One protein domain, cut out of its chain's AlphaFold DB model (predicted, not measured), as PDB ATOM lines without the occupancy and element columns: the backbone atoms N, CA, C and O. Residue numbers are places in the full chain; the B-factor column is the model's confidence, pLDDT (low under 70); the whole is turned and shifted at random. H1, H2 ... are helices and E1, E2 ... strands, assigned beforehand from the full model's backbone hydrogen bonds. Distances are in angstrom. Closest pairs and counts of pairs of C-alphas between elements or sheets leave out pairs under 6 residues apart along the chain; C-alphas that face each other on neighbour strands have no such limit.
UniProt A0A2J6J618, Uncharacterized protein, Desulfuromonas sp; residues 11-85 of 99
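This is residues 11 to 85 of the 99 residues of an uncharacterized protein of Desulfuromonas sp (UniProt A0A2J6J618). A small three-stranded sheet lies toward one end of an elongated domain, with H4 over one face and the short H5 over the other; beyond H4, H2 and H3 make the far end, about perpendicular to each other. H1 only grazes the sheet. The printed part has 75 residues, ordered H1 E1 E2 H2 H3 H4 E3 H5, mostly helix; the antiparallel sheet runs E1 E2 E3. It is only just compact, close to loose, with a radius of gyration of the C-alphas of 13.4 A and spans of 40 by 22 by 22 A.

E1, residues 19 to 22, and E2, residues 27 to 29, form a hairpin, with N 19 and O 29 2.8 A apart. E3, residues 74 to 76, is antiparallel to E2, with N 28 and O 75 2.9 A apart. H4, residues 61 to 70, is over E1 and E2 at a height over the sheet of 10.0 A; its closest C-alphas to E2 are those of Arg 67 and Ala 29, 5.6 A. On the opposite face H5, residues 79 to 84, is over E2 at a height of 9.4 A. H1, residues 11 to 15, only grazes the sheet with residues 13 to 14. H2, residues 36 to 44, and H3, residues 48 to 57, touch, about perpendicular at 86 degrees, closest at the C-alphas of Ala 41 and Leu 48, 5.4 A. H2 and H4 are close but not clearly touching, closest at the C-alphas of Met 40 and Tyr 66, 7.4 A. In the five helices every O i to N i+4 pair is within hydrogen-bond range.

H1 begins at C-alpha 11 (13.473, -44.876, -41.176). H2 is 12.1 A long, H3 14.7 A and H4 13.1 A. H5 ends at C-alpha 84 (8.892, -40.495, -38.245).

The C-alphas of Gly 47 and Ile 80, the farthest apart, are 40.6 A apart. The printed part has no cut and no long link. No printed residue is under 70 in pLDDT.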
ATOM      1  N   GLU A  11      12.129 -44.288 -41.111       80.12
ATOM      2  CA  GLU A  11      13.473 -44.876 -41.176       80.12
ATOM      3  C   GLU A  11      13.912 -45.233 -42.603       80.12
ATOM      4  O   GLU A  11      15.016 -44.881 -43.002       80.12
ATOM      5  N   ARG A  12      13.047 -45.857 -43.417       85.69
ATOM      6  CA  ARG A  12      13.381 -46.197 -44.814       85.69
ATOM      7  C   ARG A  12      13.550 -44.951 -45.671       85.69
ATOM      8  O   ARG A  12      14.452 -44.888 -46.497       85.69
ATOM      9  N   ALA A  13      12.694 -43.954 -45.464       87.88
ATOM     10  CA  ALA A  13      12.824 -42.676 -46.152       87.88
ATOM     11  C   ALA A  13      14.122 -41.961 -45.730       87.88
ATOM     12  O   ALA A  13      14.844 -41.441 -46.577       87.88
ATOM     13  N   ALA A  14      14.454 -41.986 -44.437       89.12
ATOM     14  CA  ALA A  14      15.675 -41.394 -43.906       89.12
ATOM     15  C   ALA A  14      16.943 -42.081 -44.436       89.12
ATOM     16  O   ALA A  14      17.914 -41.384 -44.732       89.12
ATOM     17  N   ALA A  15      16.911 -43.410 -44.590       89.19
ATOM     18  CA  ALA A  15      18.009 -44.215 -45.127       89.19
ATOM     19  C   ALA A  15      18.356 -43.842 -46.574       89.19
ATOM     20  O   ALA A  15      19.522 -43.841 -46.946       89.19
ATOM     21  N   VAL A  16      17.360 -43.438 -47.367       91.50
ATOM     22  CA  VAL A  16      17.574 -42.945 -48.735       91.50
ATOM     23  C   VAL A  16      17.709 -41.415 -48.792       91.50
ATOM     24  O   VAL A  16      17.473 -40.800 -49.827       91.50
ATOM     25  N   GLY A  17      18.050 -40.764 -47.679       93.12
ATOM     26  CA  GLY A  17      18.379 -39.337 -47.642       93.12
ATOM     27  C   GLY A  17      17.191 -38.373 -47.550       93.12
ATOM     28  O   GLY A  17      17.400 -37.160 -47.598       93.12
ATOM     29  N   TYR A  18      15.948 -38.850 -47.388       95.25
ATOM     30  CA  TYR A  18      14.839 -37.932 -47.116       95.25
ATOM     31  C   TYR A  18      14.962 -37.318 -45.725       95.25
ATOM     32  O   TYR A  18      15.279 -37.972 -44.727       95.25
ATOM     33  N   ARG A  19      14.616 -36.037 -45.663       95.94
ATOM     34  CA  ARG A  19      14.432 -35.264 -44.443       95.94
ATOM     35  C   ARG A  19      13.128 -34.488 -44.508       95.94
ATOM     36  O   ARG A  19      12.675 -34.083 -45.578       95.94
ATOM     37  N   ARG A  20      12.501 -34.256 -43.359       95.69
ATOM     38  CA  ARG A  20      11.281 -33.450 -43.264       95.69
ATOM     39  C   ARG A  20      11.625 -31.966 -43.347       95.69
ATOM     40  O   ARG A  20      12.176 -31.416 -42.397       95.69
ATOM     41  N   ILE A  21      11.170 -31.312 -44.413       95.81
ATOM     42  CA  ILE A  21      11.336 -29.864 -44.616       95.81
ATOM     43  C   ILE A  21      10.135 -29.043 -44.117       95.81
ATOM     44  O   ILE A  21      10.275 -27.858 -43.813       95.81
ATOM     45  N   SER A  22       8.947 -29.654 -43.995       93.12
ATOM     46  CA  SER A  22       7.751 -28.988 -43.457       93.12
ATOM     47  C   SER A  22       6.865 -29.938 -42.655       93.12
ATOM     48  O   SER A  22       6.327 -30.909 -43.185       93.12
ATOM     49  N   LYS A  23       6.656 -29.621 -41.371       87.94
ATOM     50  CA  LYS A  23       5.716 -30.339 -40.492       87.94
ATOM     51  C   LYS A  23       4.257 -30.014 -40.823       87.94
ATOM     52  O   LYS A  23       3.418 -30.907 -40.793       87.94
ATOM     53  N   ARG A  24       3.961 -28.750 -41.153       90.19
ATOM     54  CA  ARG A  24       2.604 -28.278 -41.484       90.19
ATOM     55  C   ARG A  24       2.099 -28.899 -42.782       90.19
ATOM     56  O   ARG A  24       0.992 -29.423 -42.816       90.19
ATOM     57  N   ASN A  25       2.944 -28.880 -43.810       91.69
ATOM     58  CA  ASN A  25       2.585 -29.358 -45.144       91.69
ATOM     59  C   ASN A  25       2.938 -30.839 -45.341       91.69
ATOM     60  O   ASN A  25       2.733 -31.368 -46.420       91.69
ATOM     61  N   LYS A  26       3.483 -31.504 -44.308       93.56
ATOM     62  CA  LYS A  26       3.858 -32.928 -44.328       93.56
ATOM     63  C   LYS A  26       4.804 -33.265 -45.489       93.56
ATOM     64  O   LYS A  26       4.671 -34.308 -46.116       93.56
ATOM     65  N   ILE A  27       5.765 -32.379 -45.762       94.75
ATOM     66  CA  ILE A  27       6.687 -32.518 -46.896       94.75
ATOM     67  C   ILE A  27       8.021 -33.075 -46.417       94.75
ATOM     68  O   ILE A  27       8.621 -32.552 -45.467       94.75
ATOM     69  N   VAL A  28       8.496 -34.095 -47.123       95.44
ATOM     70  CA  VAL A  28       9.864 -34.605 -47.046       95.44
ATOM     71  C   VAL A  28      10.576 -34.368 -48.375       95.44
ATOM     72  O   VAL A  28       9.941 -34.339 -49.426       95.44
ATOM     73  N   ALA A  29      11.884 -34.161 -48.325       96.69
ATOM     74  CA  ALA A  29      12.717 -33.954 -49.501       96.69
ATOM     75  C   ALA A  29      14.113 -34.534 -49.267       96.69
ATOM     76  O   ALA A  29      14.557 -34.634 -48.122       96.69
ATOM     77  N   ARG A  30      14.796 -34.901 -50.345       96.25
ATOM     78  CA  ARG A  30      16.205 -35.325 -50.344       96.25
ATOM     79  C   ARG A  30      17.003 -34.475 -51.319       96.25
ATOM     80  O   ARG A  30      16.418 -33.752 -52.122       96.25
ATOM     81  N   ILE A  31      18.323 -34.569 -51.268       97.75
ATOM     82  CA  ILE A  31      19.150 -34.116 -52.386       97.75
ATOM     83  C   ILE A  31      18.971 -35.143 -53.510       97.75
ATOM     84  O   ILE A  31      19.091 -36.349 -53.285       97.75
ATOM     85  N   ASP A  32      18.564 -34.665 -54.681       96.31
ATOM     86  CA  ASP A  32      18.026 -35.476 -55.777       96.31
ATOM     87  C   ASP A  32      18.994 -35.661 -56.946       96.31
ATOM     88  O   ASP A  32      18.704 -36.423 -57.868       96.31
ATOM     89  N   ARG A  33      20.145 -34.994 -56.890       96.38
ATOM     90  CA  ARG A  33      21.165 -34.996 -57.929       96.38
ATOM     91  C   ARG A  33      22.542 -35.249 -57.334       96.38
ATOM     92  O   ARG A  33      22.856 -34.733 -56.265       96.38
ATOM     93  N   GLU A  34      23.358 -36.011 -58.048       96.62
ATOM     94  CA  GLU A  34      24.750 -36.264 -57.668       96.62
ATOM     95  C   GLU A  34      25.602 -34.991 -57.796       96.62
ATOM     96  O   GLU A  34      26.391 -34.672 -56.910       96.62
ATOM     97  N   ASP A  35      25.343 -34.184 -58.826       97.00
ATOM     98  CA  ASP A  35      26.011 -32.910 -59.111       97.00
ATOM     99  C   ASP A  35      25.411 -31.708 -58.352       97.00
ATOM    100  O   ASP A  35      25.543 -30.558 -58.770       97.00
ATOM    101  N   TRP A  36      24.741 -31.942 -57.218       97.38
ATOM    102  CA  TRP A  36      24.017 -30.899 -56.483       97.38
ATOM    103  C   TRP A  36      24.897 -29.720 -56.039       97.38
ATOM    104  O   TRP A  36      24.411 -28.592 -56.001       97.38
ATOM    105  N   LEU A  37      26.179 -29.960 -55.733       97.00
ATOM    106  CA  LEU A  37      27.141 -28.905 -55.392       97.00
ATOM    107  C   LEU A  37      27.411 -27.986 -56.584       97.00
ATOM    108  O   LEU A  37      27.428 -26.770 -56.427       97.00
ATOM    109  N   GLN A  38      27.573 -28.561 -57.775       97.75
ATOM    110  CA  GLN A  38      27.765 -27.800 -59.005       97.75
ATOM    111  C   GLN A  38      26.511 -26.975 -59.320       97.75
ATOM    112  O   GLN A  38      26.597 -25.772 -59.540       97.75
ATOM    113  N   HIS A  39      25.333 -27.596 -59.216       97.75
ATOM    114  CA  HIS A  39      24.053 -26.911 -59.393       97.75
ATOM    115  C   HIS A  39      23.840 -25.775 -58.370       97.75
ATOM    116  O   HIS A  39      23.285 -24.732 -58.703       97.75
ATOM    117  N   MET A  40      24.290 -25.951 -57.126       97.25
ATOM    118  CA  MET A  40      24.265 -24.898 -56.103       97.25
ATOM    119  C   MET A  40      25.230 -23.764 -56.405       97.25
ATOM    120  O   MET A  40      24.861 -22.606 -56.235       97.25
ATOM    121  N   ALA A  41      26.451 -24.088 -56.827       97.75
ATOM    122  CA  ALA A  41      27.458 -23.098 -57.179       97.75
ATOM    123  C   ALA A  41      26.944 -22.209 -58.321       97.75
ATOM    124  O   ALA A  41      26.979 -20.989 -58.213       97.75
ATOM    125  N   GLU A  42      26.336 -22.820 -59.341       97.50
ATOM    126  CA  GLU A  42      25.651 -22.115 -60.430       97.50
ATOM    127  C   GLU A  42      24.480 -21.258 -59.928       97.50
ATOM    128  O   GLU A  42      24.365 -20.100 -60.314       97.50
ATOM    129  N   HIS A  43      23.636 -21.791 -59.035       97.06
ATOM    130  CA  HIS A  43      22.493 -21.060 -58.465       97.06
ATOM    131  C   HIS A  43      22.905 -19.831 -57.641       97.06
ATOM    132  O   HIS A  43      22.183 -18.837 -57.624       97.06
ATOM    133  N   PHE A  44      24.040 -19.893 -56.942       95.94
ATOM    134  CA  PHE A  44      24.576 -18.775 -56.158       95.94
ATOM    135  C   PHE A  44      25.567 -17.896 -56.926       95.94
ATOM    136  O   PHE A  44      26.055 -16.928 -56.350       95.94
ATOM    137  N   GLU A  45      25.859 -18.218 -58.189       97.06
ATOM    138  CA  GLU A  45      26.886 -17.547 -58.998       97.06
ATOM    139  C   GLU A  45      28.270 -17.542 -58.315       97.06
ATOM    140  O   GLU A  45      29.021 -16.570 -58.384       97.06
ATOM    141  N   LEU A  46      28.610 -18.646 -57.640       95.56
ATOM    142  CA  LEU A  46      29.874 -18.840 -56.925       95.56
ATOM    143  C   LEU A  46      30.755 -19.872 -57.628       95.56
ATOM    144  O   LEU A  46      30.272 -20.798 -58.283       95.56
ATOM    145  N   GLY A  47      32.068 -19.779 -57.416       97.62
ATOM    146  CA  GLY A  47      32.964 -20.885 -57.731       97.62
ATOM    147  C   GLY A  47      32.668 -22.100 -56.844       97.62
ATOM    148  O   GLY A  47      32.374 -21.964 -55.657       97.62
ATOM    149  N   LEU A  48      32.813 -23.318 -57.380       96.75
ATOM    150  CA  LEU A  48      32.586 -24.551 -56.611       96.75
ATOM    151  C   LEU A  48      33.429 -24.598 -55.322       96.75
ATOM    152  O   LEU A  48      32.931 -24.972 -54.264       96.75
ATOM    153  N   MET A  49      34.691 -24.167 -55.392       96.62
ATOM    154  CA  MET A  49      35.578 -24.116 -54.225       96.62
ATOM    155  C   MET A  49      35.147 -23.071 -53.189       96.62
ATOM    156  O   MET A  49      35.331 -23.294 -51.995       96.62
ATOM    157  N   GLU A  50      34.550 -21.959 -53.626       96.69
ATOM    158  CA  GLU A  50      34.018 -20.926 -52.729       96.69
ATOM    159  C   GLU A  50      32.783 -21.444 -51.991       96.69
ATOM    160  O   GLU A  50      32.672 -21.274 -50.777       96.69
ATOM    161  N   LEU A  51      31.896 -22.158 -52.695       96.25
ATOM    162  CA  LEU A  51      30.760 -22.833 -52.074       96.25
ATOM    163  C   LEU A  51      31.227 -23.853 -51.026       96.25
ATOM    164  O   LEU A  51      30.718 -23.854 -49.909       96.25
ATOM    165  N   VAL A  52      32.214 -24.691 -51.358       94.75
ATOM    166  CA  VAL A  52      32.765 -25.689 -50.424       94.75
ATOM    167  C   VAL A  52      33.391 -25.021 -49.195       94.75
ATOM    168  O   VAL A  52      33.189 -25.490 -48.075       94.75
ATOM    169  N   ALA A  53      34.109 -23.907 -49.369       95.50
ATOM    170  CA  ALA A  53      34.642 -23.140 -48.245       95.50
ATOM    171  C   ALA A  53      33.517 -22.611 -47.339       95.50
ATOM    172  O   ALA A  53      33.565 -22.805 -46.126       95.50
ATOM    173  N   ALA A  54      32.461 -22.040 -47.923       94.56
ATOM    174  CA  ALA A  54      31.321 -21.531 -47.167       94.56
ATOM    175  C   ALA A  54      30.529 -22.646 -46.452       94.56
ATOM    176  O   ALA A  54      30.026 -22.446 -45.344       94.56
ATOM    177  N   MET A  55      30.452 -23.843 -47.040       93.88
ATOM    178  CA  MET A  55      29.859 -25.022 -46.397       93.88
ATOM    179  C   MET A  55      30.617 -25.454 -45.140       93.88
ATOM    180  O   MET A  55      29.990 -25.867 -44.164       93.88
ATOM    181  N   ASN A  56      31.947 -25.320 -45.128       91.88
ATOM    182  CA  ASN A  56      32.752 -25.623 -43.943       91.88
ATOM    183  C   ASN A  56      32.489 -24.638 -42.790       91.88
ATOM    184  O   ASN A  56      32.617 -25.017 -41.629       91.88
ATOM    185  N   GLU A  57      32.090 -23.400 -43.091       94.19
ATOM    186  CA  GLU A  57      31.715 -22.400 -42.082       94.19
ATOM    187  C   GLU A  57      30.284 -22.592 -41.556       94.19
ATOM    188  O   GLU A  57      29.974 -22.193 -40.432       94.19
ATOM    189  N   LYS A  58      29.400 -23.189 -42.366       91.88
ATOM    190  CA  LYS A  58      27.974 -23.388 -42.065       91.88
ATOM    191  C   LYS A  58      27.539 -24.813 -42.395       91.88
ATOM    192  O   LYS A  58      26.807 -25.049 -43.360       91.88
ATOM    193  N   THR A  59      27.991 -25.759 -41.577       92.81
ATOM    194  CA  THR A  59      27.691 -27.185 -41.746       92.81
ATOM    195  C   THR A  59      26.186 -27.428 -41.874       92.81
ATOM    196  O   THR A  59      25.415 -27.019 -41.012       92.81
ATOM    197  N   GLY A  60      25.764 -28.096 -42.952       94.19
ATOM    198  CA  GLY A  60      24.376 -28.515 -43.157       94.19
ATOM    199  C   GLY A  60      23.414 -27.442 -43.676       94.19
ATOM    200  O   GLY A  60      22.316 -27.776 -44.134       94.19
ATOM    201  N   PHE A  61      23.801 -26.162 -43.653       95.62
ATOM    202  CA  PHE A  61      22.967 -25.066 -44.155       95.62
ATOM    203  C   PHE A  61      22.669 -25.217 -45.652       95.62
ATOM    204  O   PHE A  61      21.521 -25.084 -46.081       95.62
ATOM    205  N   TYR A  62      23.693 -25.505 -46.453       96.69
ATOM    206  CA  TYR A  62      23.576 -25.572 -47.910       96.69
ATOM    207  C   TYR A  62      22.818 -26.824 -48.360       96.69
ATOM    208  O   TYR A  62      22.008 -26.760 -49.283       96.69
ATOM    209  N   GLU A  63      23.000 -27.941 -47.663       97.06
ATOM    210  CA  GLU A  63      22.255 -29.182 -47.855       97.06
ATOM    211  C   GLU A  63      20.766 -28.984 -47.551       97.06
ATOM    212  O   GLU A  63      19.891 -29.405 -48.319       97.06
ATOM    213  N   ASP A  64      20.450 -28.315 -46.437       96.81
ATOM    214  CA  ASP A  64      19.071 -27.994 -46.081       96.81
ATOM    215  C   ASP A  64      18.451 -26.993 -47.065       96.81
ATOM    216  O   ASP A  64      17.318 -27.193 -47.520       96.81
ATOM    217  N   TYR A  65      19.206 -25.967 -47.470       97.00
ATOM    218  CA  TYR A  65      18.786 -25.024 -48.504       97.00
ATOM    219  C   TYR A  65      18.444 -25.757 -49.801       97.00
ATOM    220  O   TYR A  65      17.358 -25.555 -50.354       97.00
ATOM    221  N   TYR A  66      19.323 -26.651 -50.257       97.81
ATOM    222  CA  TYR A  66      19.100 -27.428 -51.467       97.81
ATOM    223  C   TYR A  66      17.806 -28.241 -51.369       97.81
ATOM    224  O   TYR A  66      16.938 -28.133 -52.237       97.81
ATOM    225  N   ARG A  67      17.622 -29.009 -50.285       96.62
ATOM    226  CA  ARG A  67      16.402 -29.810 -50.066       96.62
ATOM    227  C   ARG A  67      15.128 -28.971 -50.071       96.62
ATOM    228  O   ARG A  67      14.094 -29.423 -50.562       96.62
ATOM    229  N   ARG A  68      15.174 -27.770 -49.494       95.69
ATOM    230  CA  ARG A  68      14.006 -26.887 -49.364       95.69
ATOM    231  C   ARG A  68      13.657 -26.161 -50.657       95.69
ATOM    232  O   ARG A  68      12.466 -25.950 -50.910       95.69
ATOM    233  N   ASN A  69      14.662 -25.783 -51.443       96.50
ATOM    234  CA  ASN A  69      14.501 -24.794 -52.509       96.50
ATOM    235  C   ASN A  69      14.790 -25.348 -53.908       96.50
ATOM    236  O   ASN A  69      14.065 -25.011 -54.841       96.50
ATOM    237  N   LEU A  70      15.801 -26.205 -54.059       97.25
ATOM    238  CA  LEU A  70      16.299 -26.616 -55.378       97.25
ATOM    239  C   LEU A  70      15.903 -28.040 -55.761       97.25
ATOM    240  O   LEU A  70      15.609 -28.288 -56.933       97.25
ATOM    241  N   SER A  71      15.829 -28.941 -54.780       96.56
ATOM    242  CA  SER A  71      15.440 -30.333 -55.002       96.56
ATOM    243  C   SER A  71      14.061 -30.444 -55.651       96.56
ATOM    244  O   SER A  71      13.088 -29.802 -55.230       96.56
ATOM    245  N   LYS A  72      13.971 -31.294 -56.674       96.50
ATOM    246  CA  LYS A  72      12.727 -31.698 -57.332       96.50
ATOM    247  C   LYS A  72      12.150 -32.976 -56.728       96.50
ATOM    248  O   LYS A  72      10.962 -33.236 -56.902       96.50
ATOM    249  N   ASP A  73      12.930 -33.727 -55.953       95.44
ATOM    250  CA  ASP A  73      12.453 -34.906 -55.224       95.44
ATOM    251  C   ASP A  73      11.845 -34.518 -53.867       95.44
ATOM    252  O   ASP A  73      12.426 -34.697 -52.788       95.44
ATOM    253  N   ARG A  74      10.644 -33.936 -53.950       95.12
ATOM    254  CA  ARG A  74       9.822 -33.504 -52.817       95.12
ATOM    255  C   ARG A  74       8.538 -34.316 -52.793       95.12
ATOM    256  O   ARG A  74       7.826 -34.384 -53.790       95.12
ATOM    257  N   GLN A  75       8.212 -34.885 -51.639       93.38
ATOM    258  CA  GLN A  75       7.036 -35.735 -51.476       93.38
ATOM    259  C   GLN A  75       6.165 -35.240 -50.330       93.38
ATOM    260  O   GLN A  75       6.641 -35.025 -49.211       93.38
ATOM    261  N   GLU A  76       4.871 -35.082 -50.601       94.12
ATOM    262  CA  GLU A  76       3.869 -34.981 -49.548       94.12
ATOM    263  C   GLU A  76       3.574 -36.386 -49.017       94.12
ATOM    264  O   GLU A  76       3.280 -37.310 -49.775       94.12
ATOM    265  N   VAL A  77       3.675 -36.558 -47.702       88.94
ATOM    266  CA  VAL A  77       3.490 -37.851 -47.039       88.94
ATOM    267  C   VAL A  77       2.387 -37.778 -45.987       88.94
ATOM    268  O   VAL A  77       1.889 -36.713 -45.618       88.94
ATOM    269  N   SER A  78       1.994 -38.937 -45.452       89.44
ATOM    270  CA  SER A  78       1.056 -38.977 -44.328       89.44
ATOM    271  C   SER A  78       1.618 -38.238 -43.104       89.44
ATOM    272  O   SER A  78       2.832 -38.120 -42.926       89.44
ATOM    273  N   LEU A  79       0.743 -37.781 -42.201       86.88
ATOM    274  CA  LEU A  79       1.180 -37.159 -40.944       86.88
ATOM    275  C   LEU A  79       2.053 -38.109 -40.105       86.88
ATOM    276  O   LEU A  79       3.016 -37.662 -39.485       86.88
ATOM    277  N   ILE A  80       1.726 -39.405 -40.098       87.31
ATOM    278  CA  ILE A  80       2.469 -40.439 -39.362       87.31
ATOM    279  C   ILE A  80       3.880 -40.581 -39.952       87.31
ATOM    280  O   ILE A  80       4.868 -40.496 -39.226       87.31
ATOM    281  N   THR A  81       3.988 -40.687 -41.278       85.88
ATOM    282  CA  THR A  81       5.275 -40.762 -41.985       85.88
ATOM    283  C   THR A  81       6.100 -39.493 -41.769       85.88
ATOM    284  O   THR A  81       7.251 -39.564 -41.359       85.88
ATOM    285  N   SER A  82       5.508 -38.307 -41.935       87.94
ATOM    286  CA  SER A  82       6.196 -37.030 -41.693       87.94
ATOM    287  C   SER A  82       6.758 -36.930 -40.267       87.94
ATOM    288  O   SER A  82       7.834 -36.376 -40.052       87.94
ATOM    289  N   ARG A  83       6.058 -37.475 -39.265       87.25
ATOM    290  CA  ARG A  83       6.524 -37.463 -37.869       87.25
ATOM    291  C   ARG A  83       7.679 -38.429 -37.598       87.25
ATOM    292  O   ARG A  83       8.433 -38.156 -36.673       87.25
ATOM    293  N   THR A  84       7.820 -39.492 -38.391       90.00
ATOM    294  CA  THR A  84       8.892 -40.495 -38.245       90.00
ATOM    295  C   THR A  84      10.136 -40.175 -39.074       90.00
ATOM    296  O   THR A  84      11.211 -40.667 -38.755       90.00
ATOM    297  N   VAL A  85      10.032 -39.329 -40.105       91.69
ATOM    298  CA  VAL A  85      11.205 -38.828 -40.840       91.69
ATOM    299  C   VAL A  85      11.889 -37.711 -40.030       91.69
ATOM    300  O   VAL A  85      11.203 -36.769 -39.602       91.69
TER     301      VAL A  85